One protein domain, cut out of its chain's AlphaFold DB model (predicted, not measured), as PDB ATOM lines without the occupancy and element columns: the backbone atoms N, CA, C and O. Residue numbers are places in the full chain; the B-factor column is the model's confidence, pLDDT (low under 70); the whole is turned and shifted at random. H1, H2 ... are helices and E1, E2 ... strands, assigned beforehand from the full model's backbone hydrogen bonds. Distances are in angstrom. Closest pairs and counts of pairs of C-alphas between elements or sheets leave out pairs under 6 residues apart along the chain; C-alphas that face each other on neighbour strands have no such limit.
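What this domain is: This is residues 93 to 176 of the 209 residues of an uncharacterized protein of Electrophorus electricus (UniProt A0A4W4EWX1). Little regular structure: an elongated row of loops and two small strand hairpins, the winding unnamed residues 93 to 121 leading to E1-E2, then E3-E4, with H1 at the far end. The 84 printed residues, 28 in named elements, are mixed, in order E1, E2, E3, E4, H1; both two-stranded sheets are antiparallel. The whole is only just loose, close to compact: radius of gyration of the C-alphas 14.7 A, spans 45 by 29 by 19 A.

How they stand to each other: Residues 95 to 96 pair antiparallel with 103 to 104. E1, residues 122 to 127, and E2, residues 133 to 141, form a hairpin; N 125 and O 138 are 2.8 A apart, within hydrogen-bond range. E2 bends by 87 degrees at residue 136. E3, residues 150 to 152, and E4, residues 159 to 161, form another, with N 160 and O 151 at 2.8 A. E1 and E3 come closest at the C-alphas of Ile 123 and Pro 152, 6.0 A. H1, residues 164 to 170, is apart from E1, E2 and E3; its O i to N i+4 pairs are each within range.

Where its parts are: E1 begins at C-alpha 122 (23.555, -4.436, -23.702) and measures 15.3 A, E2 19.5 A, E3 7.0 A, E4 6.8 A. H1, 10.0 A, ends at C-alpha 170 (30.928, -0.996, -4.985).

The domain as a whole: The C-alphas farthest apart, of Asp 93 and Thr 169, are 45.4 A apart. The printed part has no cut, and no link between named elements is long. pLDDT is under 70 at residues 144 to 148 and 175 to 176.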
ATOM      1  N   ASP A  93      20.505 -10.994 -45.922       84.25
ATOM      2  CA  ASP A  93      21.452 -10.029 -45.321       84.25
ATOM      3  C   ASP A  93      21.043  -9.649 -43.886       84.25
ATOM      4  O   ASP A  93      21.244  -8.534 -43.405       84.25
ATOM      5  N   SER A  94      20.349 -10.560 -43.222       93.06
ATOM      6  CA  SER A  94      19.681 -10.338 -41.943       93.06
ATOM      7  C   SER A  94      19.946 -11.519 -41.029       93.06
ATOM      8  O   SER A  94      19.990 -12.654 -41.504       93.06
ATOM      9  N   GLY A  95      20.061 -11.258 -39.732       94.19
ATOM     10  CA  GLY A  95      20.145 -12.315 -38.738       94.19
ATOM     11  C   GLY A  95      18.803 -13.022 -38.572       94.19
ATOM     12  O   GLY A  95      17.736 -12.421 -38.736       94.19
ATOM     13  N   VAL A  96      18.861 -14.304 -38.234       96.12
ATOM     14  CA  VAL A  96      17.713 -15.043 -37.710       96.12
ATOM     15  C   VAL A  96      17.456 -14.557 -36.286       96.12
ATOM     16  O   VAL A  96      18.394 -14.363 -35.509       96.12
ATOM     17  N   THR A  97      16.188 -14.356 -35.943       95.25
ATOM     18  CA  THR A  97      15.784 -13.955 -34.592       95.25
ATOM     19  C   THR A  97      16.127 -15.016 -33.549       95.25
ATOM     20  O   THR A  97      16.280 -16.200 -33.863       95.25
ATOM     21  N   GLN A  98      16.196 -14.635 -32.273       92.25
ATOM     22  CA  GLN A  98      16.502 -15.580 -31.194       92.25
ATOM     23  C   GLN A  98      15.467 -16.704 -31.066       92.25
ATOM     24  O   GLN A  98      15.839 -17.828 -30.722       92.25
ATOM     25  N   ASP A  99      14.202 -16.414 -31.387       91.62
ATOM     26  CA  ASP A  99      13.109 -17.392 -31.432       91.62
ATOM     27  C   ASP A  99      13.169 -18.324 -32.665       91.62
ATOM     28  O   ASP A  99      12.538 -19.376 -32.649       91.62
ATOM     29  N   GLY A 100      13.940 -17.985 -33.707       93.56
ATOM     30  CA  GLY A 100      14.105 -18.791 -34.922       93.56
ATOM     31  C   GLY A 100      13.037 -18.591 -36.008       93.56
ATOM     32  O   GLY A 100      13.103 -19.253 -37.043       93.56
ATOM     33  N   TYR A 101      12.059 -17.698 -35.815       93.75
ATOM     34  CA  TYR A 101      10.898 -17.555 -36.718       93.75
ATOM     35  C   TYR A 101      10.937 -16.303 -37.609       93.75
ATOM     36  O   TYR A 101      10.141 -16.163 -38.543       93.75
ATOM     37  N   GLY A 102      11.842 -15.367 -37.337       94.81
ATOM     38  CA  GLY A 102      11.976 -14.099 -38.044       94.81
ATOM     39  C   GLY A 102      13.345 -13.922 -38.695       94.81
ATOM     40  O   GLY A 102      14.322 -14.565 -38.324       94.81
ATOM     41  N   CYS A 103      13.399 -13.013 -39.666       95.81
ATOM     42  CA  CYS A 103      14.644 -12.440 -40.167       95.81
ATOM     43  C   CYS A 103      14.633 -10.953 -39.804       95.81
ATOM     44  O   CYS A 103      13.662 -10.263 -40.125       95.81
ATOM     45  N   VAL A 104      15.685 -10.459 -39.161       96.00
ATOM     46  CA  VAL A 104      15.803  -9.064 -38.720       96.00
ATOM     47  C   VAL A 104      17.174  -8.513 -39.090       96.00
ATOM     48  O   VAL A 104      18.182  -9.218 -39.025       96.00
ATOM     49  N   ARG A 105      17.246  -7.251 -39.529       95.69
ATOM     50  CA  ARG A 105      18.553  -6.633 -39.789       95.69
ATOM     51  C   ARG A 105      19.278  -6.418 -38.470       95.69
ATOM     52  O   ARG A 105      18.703  -5.864 -37.539       95.69
ATOM     53  N   CYS A 106      20.535  -6.828 -38.402       94.31
ATOM     54  CA  CYS A 106      21.352  -6.557 -37.233       94.31
ATOM     55  C   CYS A 106      21.878  -5.108 -37.294       94.31
ATOM     56  O   CYS A 106      22.088  -4.584 -38.389       94.31
ATOM     57  N   PRO A 107      22.087  -4.442 -36.144       91.31
ATOM     58  CA  PRO A 107      22.725  -3.125 -36.107       91.31
ATOM     59  C   PRO A 107      24.199  -3.184 -36.554       91.31
ATOM     60  O   PRO A 107      24.739  -2.190 -37.030       91.31
ATOM     61  N   GLY A 108      24.832  -4.357 -36.436       87.75
ATOM     62  CA  GLY A 108      26.094  -4.716 -37.090       87.75
ATOM     63  C   GLY A 108      25.905  -5.866 -38.086       87.75
ATOM     64  O   GLY A 108      24.821  -6.054 -38.633       87.75
ATOM     65  N   SER A 109      26.940  -6.674 -38.304       86.44
ATOM     66  CA  SER A 109      26.808  -7.937 -39.038       86.44
ATOM     67  C   SER A 109      26.225  -9.042 -38.141       86.44
ATOM     68  O   SER A 109      26.489  -9.042 -36.935       86.44
ATOM     69  N   PRO A 110      25.461 -10.002 -38.697       90.38
ATOM     70  CA  PRO A 110      25.157 -11.247 -37.996       90.38
ATOM     71  C   PRO A 110      26.451 -11.960 -37.584       90.38
ATOM     72  O   PRO A 110      27.472 -11.842 -38.264       90.38
ATOM     73  N   ALA A 111      26.406 -12.689 -36.476       90.19
ATOM     74  CA  ALA A 111      27.507 -13.543 -36.057       90.19
ATOM     75  C   ALA A 111      27.577 -14.824 -36.911       90.19
ATOM     76  O   ALA A 111      26.697 -15.098 -37.729       90.19
ATOM     77  N   GLU A 112      28.620 -15.630 -36.699       89.50
ATOM     78  CA  GLU A 112      28.841 -16.911 -37.393       89.50
ATOM     79  C   GLU A 112      27.687 -17.912 -37.209       89.50
ATOM     80  O   GLU A 112      27.486 -18.790 -38.040       89.50
ATOM     81  N   ASP A 113      26.898 -17.779 -36.138       88.94
ATOM     82  CA  ASP A 113      25.689 -18.574 -35.888       88.94
ATOM     83  C   ASP A 113      24.445 -18.042 -36.627       88.94
ATOM     84  O   ASP A 113      23.341 -18.570 -36.471       88.94
ATOM     85  N   GLY A 114      24.616 -17.007 -37.455       90.88
ATOM     86  CA  GLY A 114      23.567 -16.390 -38.256       90.88
ATOM     87  C   GLY A 114      22.577 -15.559 -37.446       90.88
ATOM     88  O   GLY A 114      21.524 -15.209 -37.981       90.88
ATOM     89  N   LYS A 115      22.875 -15.242 -36.180       92.62
ATOM     90  CA  LYS A 115      22.026 -14.426 -35.299       92.62
ATOM     91  C   LYS A 115      22.639 -13.052 -35.045       92.62
ATOM     92  O   LYS A 115      23.837 -12.837 -35.221       92.62
ATOM     93  N   CYS A 116      21.816 -12.099 -34.616       92.94
ATOM     94  CA  CYS A 116      22.322 -10.803 -34.167       92.94
ATOM     95  C   CYS A 116      22.970 -10.921 -32.781       92.94
ATOM     96  O   CYS A 116      22.471 -11.640 -31.913       92.94
ATOM     97  N   GLN A 117      24.056 -10.181 -32.559       91.06
ATOM     98  CA  GLN A 117      24.727 -10.074 -31.263       91.06
ATOM     99  C   GLN A 117      24.901  -8.608 -30.869       91.06
ATOM    100  O   GLN A 117      25.098  -7.741 -31.720       91.06
ATOM    101  N   CYS A 118      24.829  -8.349 -29.565       91.19
ATOM    102  CA  CYS A 118      25.035  -7.030 -28.980       91.19
ATOM    103  C   CYS A 118      26.342  -6.986 -28.176       91.19
ATOM    104  O   CYS A 118      26.792  -8.020 -27.675       91.19
ATOM    105  N   PRO A 119      26.956  -5.799 -28.033       88.81
ATOM    106  CA  PRO A 119      28.145  -5.633 -27.210       88.81
ATOM    107  C   PRO A 119      27.849  -5.914 -25.732       88.81
ATOM    108  O   PRO A 119      26.710  -5.820 -25.264       88.81
ATOM    109  N   THR A 120      28.904  -6.220 -24.974       84.56
ATOM    110  CA  THR A 120      28.815  -6.445 -23.528       84.56
ATOM    111  C   THR A 120      28.143  -5.261 -22.826       84.56
ATOM    112  O   THR A 120      28.447  -4.106 -23.109       84.56
ATOM    113  N   GLY A 121      27.228  -5.552 -21.898       83.69
ATOM    114  CA  GLY A 121      26.466  -4.532 -21.167       83.69
ATOM    115  C   GLY A 121      25.133  -4.142 -21.816       83.69
ATOM    116  O   GLY A 121      24.358  -3.419 -21.192       83.69
ATOM    117  N   SER A 122      24.832  -4.659 -23.012       89.75
ATOM    118  CA  SER A 122      23.555  -4.436 -23.702       89.75
ATOM    119  C   SER A 122      22.748  -5.721 -23.886       89.75
ATOM    120  O   SER A 122      23.308  -6.817 -23.916       89.75
ATOM    121  N   ILE A 123      21.434  -5.573 -24.029       92.62
ATOM    122  CA  ILE A 123      20.503  -6.637 -24.409       92.62
ATOM    123  C   ILE A 123      20.084  -6.494 -25.867       92.62
ATOM    124  O   ILE A 123      20.004  -5.382 -26.393       92.62
ATOM    125  N   LEU A 124      19.806  -7.624 -26.510       94.25
ATOM    126  CA  LEU A 124      19.289  -7.662 -27.872       94.25
ATOM    127  C   LEU A 124      17.763  -7.515 -27.873       94.25
ATOM    128  O   LEU A 124      17.055  -8.306 -27.251       94.25
ATOM    129  N   VAL A 125      17.260  -6.539 -28.625       94.75
ATOM    130  CA  VAL A 125      15.829  -6.269 -28.789       94.75
ATOM    131  C   VAL A 125      15.445  -6.439 -30.256       94.75
ATOM    132  O   VAL A 125      15.859  -5.672 -31.122       94.75
ATOM    133  N   GLU A 126      14.635  -7.457 -30.544       95.81
ATOM    134  CA  GLU A 126      14.205  -7.801 -31.911       95.81
ATOM    135  C   GLU A 126      12.737  -7.452 -32.176       95.81
ATOM    136  O   GLU A 126      12.319  -7.338 -33.326       95.81
ATOM    137  N   ARG A 127      11.934  -7.286 -31.120       95.31
ATOM    138  CA  ARG A 127      10.495  -7.003 -31.188       95.31
ATOM    139  C   ARG A 127      10.146  -5.801 -30.322       95.31
ATOM    140  O   ARG A 127      10.770  -5.577 -29.291       95.31
ATOM    141  N   ASN A 128       9.132  -5.047 -30.734       93.94
ATOM    142  CA  ASN A 128       8.582  -3.959 -29.928       93.94
ATOM    143  C   ASN A 128       7.661  -4.486 -28.808       93.94
ATOM    144  O   ASN A 128       7.363  -5.679 -28.731       93.94
ATOM    145  N   LEU A 129       7.147  -3.578 -27.972       92.19
ATOM    146  CA  LEU A 129       6.242  -3.903 -26.858       92.19
ATOM    147  C   LEU A 129       4.922  -4.567 -27.292       92.19
ATOM    148  O   LEU A 129       4.306  -5.274 -26.503       92.19
ATOM    149  N   ASN A 130       4.509  -4.382 -28.548       95.75
ATOM    150  CA  ASN A 130       3.329  -5.035 -29.126       95.75
ATOM    151  C   ASN A 130       3.651  -6.428 -29.706       95.75
ATOM    152  O   ASN A 130       2.790  -7.058 -30.316       95.75
ATOM    153  N   GLY A 131       4.899  -6.895 -29.591       92.44
ATOM    154  CA  GLY A 131       5.373  -8.160 -30.155       92.44
ATOM    155  C   GLY A 131       5.657  -8.118 -31.661       92.44
ATOM    156  O   GLY A 131       5.999  -9.145 -32.253       92.44
ATOM    157  N   THR A 132       5.550  -6.956 -32.310       95.94
ATOM    158  CA  THR A 132       5.878  -6.801 -33.734       95.94
ATOM    159  C   THR A 132       7.386  -6.862 -33.936       95.94
ATOM    160  O   THR A 132       8.133  -6.226 -33.194       95.94
ATOM    161  N   LEU A 133       7.829  -7.606 -34.951       95.81
ATOM    162  CA  LEU A 133       9.241  -7.687 -35.318       95.81
ATOM    163  C   LEU A 133       9.747  -6.327 -35.815       95.81
ATOM    164  O   LEU A 133       9.112  -5.695 -36.661       95.81
ATOM    165  N   LEU A 134      10.881  -5.886 -35.281       95.88
ATOM    166  CA  LEU A 134      11.549  -4.663 -35.701       95.88
ATOM    167  C   LEU A 134      12.192  -4.849 -37.078       95.88
ATOM    168  O   LEU A 134      12.584  -5.948 -37.463       95.88
ATOM    169  N   THR A 135      12.335  -3.758 -37.830       93.50
ATOM    170  CA  THR A 135      13.053  -3.787 -39.116       93.50
ATOM    171  C   THR A 135      14.559  -3.952 -38.917       93.50
ATOM    172  O   THR A 135      15.212  -4.649 -39.693       93.50
ATOM    173  N   VAL A 136      15.088  -3.321 -37.868       95.38
ATOM    174  CA  VAL A 136      16.477  -3.413 -37.415       95.38
ATOM    175  C   VAL A 136      16.442  -3.712 -35.921       95.38
ATOM    176  O   VAL A 136      15.727  -3.034 -35.184       95.38
ATOM    177  N   ALA A 137      17.172  -4.734 -35.486       95.62
ATOM    178  CA  ALA A 137      17.309  -5.059 -34.076       95.62
ATOM    179  C   ALA A 137      18.061  -3.936 -33.349       95.62
ATOM    180  O   ALA A 137      18.948  -3.292 -33.915       95.62
ATOM    181  N   ALA A 138      17.714  -3.709 -32.090       94.44
ATOM    182  CA  ALA A 138      18.355  -2.714 -31.246       94.44
ATOM    183  C   ALA A 138      19.205  -3.389 -30.167       94.44
ATOM    184  O   ALA A 138      18.888  -4.483 -29.702       94.44
ATOM    185  N   CYS A 139      20.282  -2.714 -29.769       93.06
ATOM    186  CA  CYS A 139      21.057  -3.069 -28.590       93.06
ATOM    187  C   CYS A 139      20.790  -2.020 -27.518       93.06
ATOM    188  O   CYS A 139      21.202  -0.870 -27.664       93.06
ATOM    189  N   GLU A 140      20.087  -2.414 -26.463       91.06
ATOM    190  CA  GLU A 140      19.743  -1.514 -25.365       91.06
ATOM    191  C   GLU A 140      20.682  -1.753 -24.193       91.06
ATOM    192  O   GLU A 140      20.805  -2.874 -23.699       91.06
ATOM    193  N   ALA A 141      21.365  -0.704 -23.746       89.06
ATOM    194  CA  ALA A 141      22.244  -0.804 -22.596       89.06
ATOM    195  C   ALA A 141      21.419  -1.036 -21.322       89.06
ATOM    196  O   ALA A 141      20.415  -0.367 -21.088       89.06
ATOM    197  N   CYS A 142      21.875  -1.944 -20.456       85.06
ATOM    198  CA  CYS A 142      21.265  -2.121 -19.133       85.06
ATOM    199  C   CYS A 142      21.630  -1.006 -18.144       85.06
ATOM    200  O   CYS A 142      21.200  -1.033 -16.989       85.06
ATOM    201  N   SER A 143      22.392  -0.016 -18.607       72.50
ATOM    202  CA  SER A 143      22.665   1.227 -17.913       72.50
ATOM    203  C   SER A 143      21.534   2.236 -18.150       72.50
ATOM    204  O   SER A 143      21.498   2.930 -19.162       72.50
ATOM    205  N   GLY A 144      20.589   2.329 -17.211       60.88
ATOM    206  CA  GLY A 144      19.728   3.512 -17.103       60.88
ATOM    207  C   GLY A 144      20.530   4.784 -16.782       60.88
ATOM    208  O   GLY A 144      21.744   4.743 -16.586       60.88
ATOM    209  N   THR A 145      19.857   5.933 -16.683       55.81
ATOM    210  CA  THR A 145      20.456   7.130 -16.068       55.81
ATOM    211  C   THR A 145      20.916   6.792 -14.649       55.81
ATOM    212  O   THR A 145      20.129   6.272 -13.860       55.81
ATOM    213  N   GLU A 146      22.193   7.049 -14.372       59.12
ATOM    214  CA  GLU A 146      22.917   6.621 -13.173       59.12
ATOM    215  C   GLU A 146      22.183   6.884 -11.838       59.12
ATOM    216  O   GLU A 146      21.549   7.932 -11.678       59.12
ATOM    217  N   PRO A 147      22.336   5.986 -10.843       54.72
ATOM    218  CA  PRO A 147      23.129   4.757 -10.897       54.72
ATOM    219  C   PRO A 147      22.318   3.573 -11.436       54.72
ATOM    220  O   PRO A 147      21.295   3.166 -10.873       54.72
ATOM    221  N   ALA A 148      22.784   2.992 -12.538       61.91
ATOM    222  CA  ALA A 148      22.117   1.858 -13.146       61.91
ATOM    223  C   ALA A 148      22.576   0.546 -12.513       61.91
ATOM    224  O   ALA A 148      23.559  -0.071 -12.911       61.91
ATOM    225  N   PHE A 149      21.831   0.085 -11.514       80.69
ATOM    226  CA  PHE A 149      22.114  -1.171 -10.818       80.69
ATOM    227  C   PHE A 149      21.599  -2.403 -11.569       80.69
ATOM    228  O   PHE A 149      20.986  -3.283 -10.958       80.69
ATOM    229  N   SER A 150      21.818  -2.456 -12.881       86.50
ATOM    230  CA  SER A 150      21.355  -3.545 -13.736       86.50
ATOM    231  C   SER A 150      22.419  -3.951 -14.749       86.50
ATOM    232  O   SER A 150      23.125  -3.116 -15.304       86.50
ATOM    233  N   VAL A 151      22.501  -5.249 -15.023       87.56
ATOM    234  CA  VAL A 151      23.369  -5.833 -16.058       87.56
ATOM    235  C   VAL A 151      22.573  -6.796 -16.926       87.56
ATOM    236  O   VAL A 151      21.553  -7.315 -16.465       87.56
ATOM    237  N   PRO A 152      23.003  -7.068 -18.169       89.88
ATOM    238  CA  PRO A 152      22.405  -8.135 -18.956       89.88
ATOM    239  C   PRO A 152      22.526  -9.473 -18.223       89.88
ATOM    240  O   PRO A 152      23.531  -9.753 -17.566       89.88
ATOM    241  N   ASP A 153      21.509 -10.321 -18.344       88.19
ATOM    242  CA  ASP A 153      21.610 -11.704 -17.898       88.19
ATOM    243  C   ASP A 153      22.654 -12.475 -18.734       88.19
ATOM    244  O   ASP A 153      23.042 -12.019 -19.809       88.19
ATOM    245  N   PRO A 154      23.103 -13.671 -18.305       84.31
ATOM    246  CA  PRO A 154      24.116 -14.435 -19.044       84.31
ATOM    247  C   PRO A 154      23.740 -14.764 -20.497       84.31
ATOM    248  O   PRO A 154      24.610 -15.111 -21.288       84.31
ATOM    249  N   LYS A 155      22.445 -14.693 -20.840       83.88
ATOM    250  CA  LYS A 155      21.936 -14.893 -22.199       83.88
ATOM    251  C   LYS A 155      21.804 -13.595 -23.006       83.88
ATOM    252  O   LYS A 155      21.530 -13.685 -24.193       83.88
ATOM    253  N   GLY A 156      21.979 -12.420 -22.395       85.75
ATOM    254  CA  GLY A 156      21.863 -11.118 -23.062       85.75
ATOM    255  C   GLY A 156      20.439 -10.751 -23.495       85.75
ATOM    256  O   GLY A 156      20.262  -9.928 -24.387       85.75
ATOM    257  N   ASN A 157      19.421 -11.356 -22.879       85.62
ATOM    258  CA  ASN A 157      18.018 -11.217 -23.277       85.62
ATOM    259  C   ASN A 157      17.228 -10.271 -22.372       85.62
ATOM    260  O   ASN A 157      16.163  -9.795 -22.754       85.62
ATOM    261  N   ARG A 158      17.693 -10.043 -21.139       89.50
ATOM    262  CA  ARG A 158      17.031  -9.126 -20.204       89.50
ATOM    263  C   ARG A 158      18.031  -8.453 -19.283       89.50
ATOM    264  O   ARG A 158      19.020  -9.065 -18.886       89.50
ATOM    265  N   CYS A 159      17.719  -7.231 -18.881       89.62
ATOM    266  CA  CYS A 159      18.436  -6.562 -17.808       89.62
ATOM    267  C   CYS A 159      17.952  -7.098 -16.458       89.62
ATOM    268  O   CYS A 159      16.751  -7.142 -16.186       89.62
ATOM    269  N   VAL A 160      18.886  -7.524 -15.615       89.31
ATOM    270  CA  VAL A 160      18.626  -8.002 -14.257       89.31
ATOM    271  C   VAL A 160      19.280  -7.075 -13.248       89.31
ATOM    272  O   VAL A 160      20.399  -6.606 -13.458       89.31
ATOM    273  N   ARG A 161      18.582  -6.828 -12.137       88.25
ATOM    274  CA  ARG A 161      19.107  -6.018 -11.039       88.25
ATOM    275  C   ARG A 161      20.293  -6.722 -10.381       88.25
ATOM    276  O   ARG A 161      20.266  -7.930 -10.147       88.25
ATOM    277  N   CYS A 162      21.307  -5.943 -10.045       85.50
ATOM    278  CA  CYS A 162      22.500  -6.414  -9.363       85.50
ATOM    279  C   CYS A 162      22.195  -6.761  -7.908       85.50
ATOM    280  O   CYS A 162      21.272  -6.221  -7.301       85.50
ATOM    281  N   GLN A 163      22.943  -7.706  -7.347       85.06
ATOM    282  CA  GLN A 163      22.667  -8.161  -5.992       85.06
ATOM    283  C   GLN A 163      23.080  -7.080  -4.979       85.06
ATOM    284  O   GLN A 163      24.099  -6.408  -5.148       85.06
ATOM    285  N   ASP A 164      22.262  -6.893  -3.939       83.19
ATOM    286  CA  ASP A 164      22.339  -5.703  -3.083       83.19
ATOM    287  C   ASP A 164      23.685  -5.542  -2.362       83.19
ATOM    288  O   ASP A 164      24.094  -4.415  -2.088       83.19
ATOM    289  N   SER A 165      24.425  -6.631  -2.104       79.50
ATOM    290  CA  SER A 165      25.756  -6.518  -1.492       79.50
ATOM    291  C   SER A 165      26.774  -5.860  -2.428       79.50
ATOM    292  O   SER A 165      27.553  -5.023  -1.981       79.50
ATOM    293  N   PHE A 166      26.710  -6.129  -3.737       77.50
ATOM    294  CA  PHE A 166      27.583  -5.476  -4.721       77.50
ATOM    295  C   PHE A 166      27.252  -3.991  -4.870       77.50
ATOM    296  O   PHE A 166      28.162  -3.161  -4.935       77.50
ATOM    297  N   ILE A 167      25.960  -3.657  -4.844       78.94
ATOM    298  CA  ILE A 167      25.469  -2.277  -4.894       78.94
ATOM    299  C   ILE A 167      25.951  -1.496  -3.667       78.94
ATOM    300  O   ILE A 167      26.508  -0.413  -3.809       78.94
ATOM    301  N   ASN A 168      25.787  -2.057  -2.468       79.12
ATOM    302  CA  ASN A 168      26.144  -1.374  -1.226       79.12
ATOM    303  C   ASN A 168      27.665  -1.205  -1.057       79.12
ATOM    304  O   ASN A 168      28.118  -0.226  -0.475       79.12
ATOM    305  N   THR A 169      28.466  -2.149  -1.565       76.50
ATOM    306  CA  THR A 169      29.932  -2.101  -1.442       76.50
ATOM    307  C   THR A 169      30.607  -1.303  -2.555       76.50
ATOM    308  O   THR A 169      31.525  -0.538  -2.281       76.50
ATOM    309  N   SER A 170      30.202  -1.503  -3.809       74.56
ATOM    310  CA  SER A 170      30.928  -0.996  -4.985       74.56
ATOM    311  C   SER A 170      30.110  -0.056  -5.866       74.56
ATOM    312  O   SER A 170      30.636   0.432  -6.861       74.56
ATOM    313  N   GLN A 171      28.825   0.156  -5.546       79.00
ATOM    314  CA  GLN A 171      27.854   0.848  -6.406       79.00
ATOM    315  C   GLN A 171      27.806   0.291  -7.836       79.00
ATOM    316  O   GLN A 171      27.390   0.966  -8.769       79.00
ATOM    317  N   SER A 172      28.218  -0.963  -8.008       76.94
ATOM    318  CA  SER A 172      28.341  -1.610  -9.303       76.94
ATOM    319  C   SER A 172      27.927  -3.072  -9.201       76.94
ATOM    320  O   SER A 172      27.714  -3.622  -8.121       76.94
ATOM    321  N   CYS A 173      27.837  -3.712 -10.356       78.44
ATOM    322  CA  CYS A 173      27.548  -5.136 -10.489       78.44
ATOM    323  C   CYS A 173      28.829  -5.973 -10.577       78.44
ATOM    324  O   CYS A 173      28.778  -7.189 -10.743       78.44
ATOM    325  N   THR A 174      29.982  -5.309 -10.487       72.31
ATOM    326  CA  THR A 174      31.305  -5.913 -10.526       72.31
ATOM    327  C   THR A 174      31.906  -5.930  -9.132       72.31
ATOM    328  O   THR A 174      31.817  -4.965  -8.379       72.31
ATOM    329  N   CYS A 175      32.557  -7.033  -8.780       62.06
ATOM    330  CA  CYS A 175      33.392  -7.050  -7.591       62.06
ATOM    331  C   CYS A 175      34.604  -6.141  -7.846       62.06
ATOM    332  O   CYS A 175      35.382  -6.411  -8.763       62.06
ATOM    333  N   GLY A 176      34.766  -5.073  -7.059       57.59
ATOM    334  CA  GLY A 176      36.011  -4.303  -7.052       57.59
ATOM    335  C   GLY A 176      37.195  -5.223  -6.745       57.59
ATOM    336  O   GLY A 176      37.050  -6.192  -6.000       57.59
TER     337      GLY A 176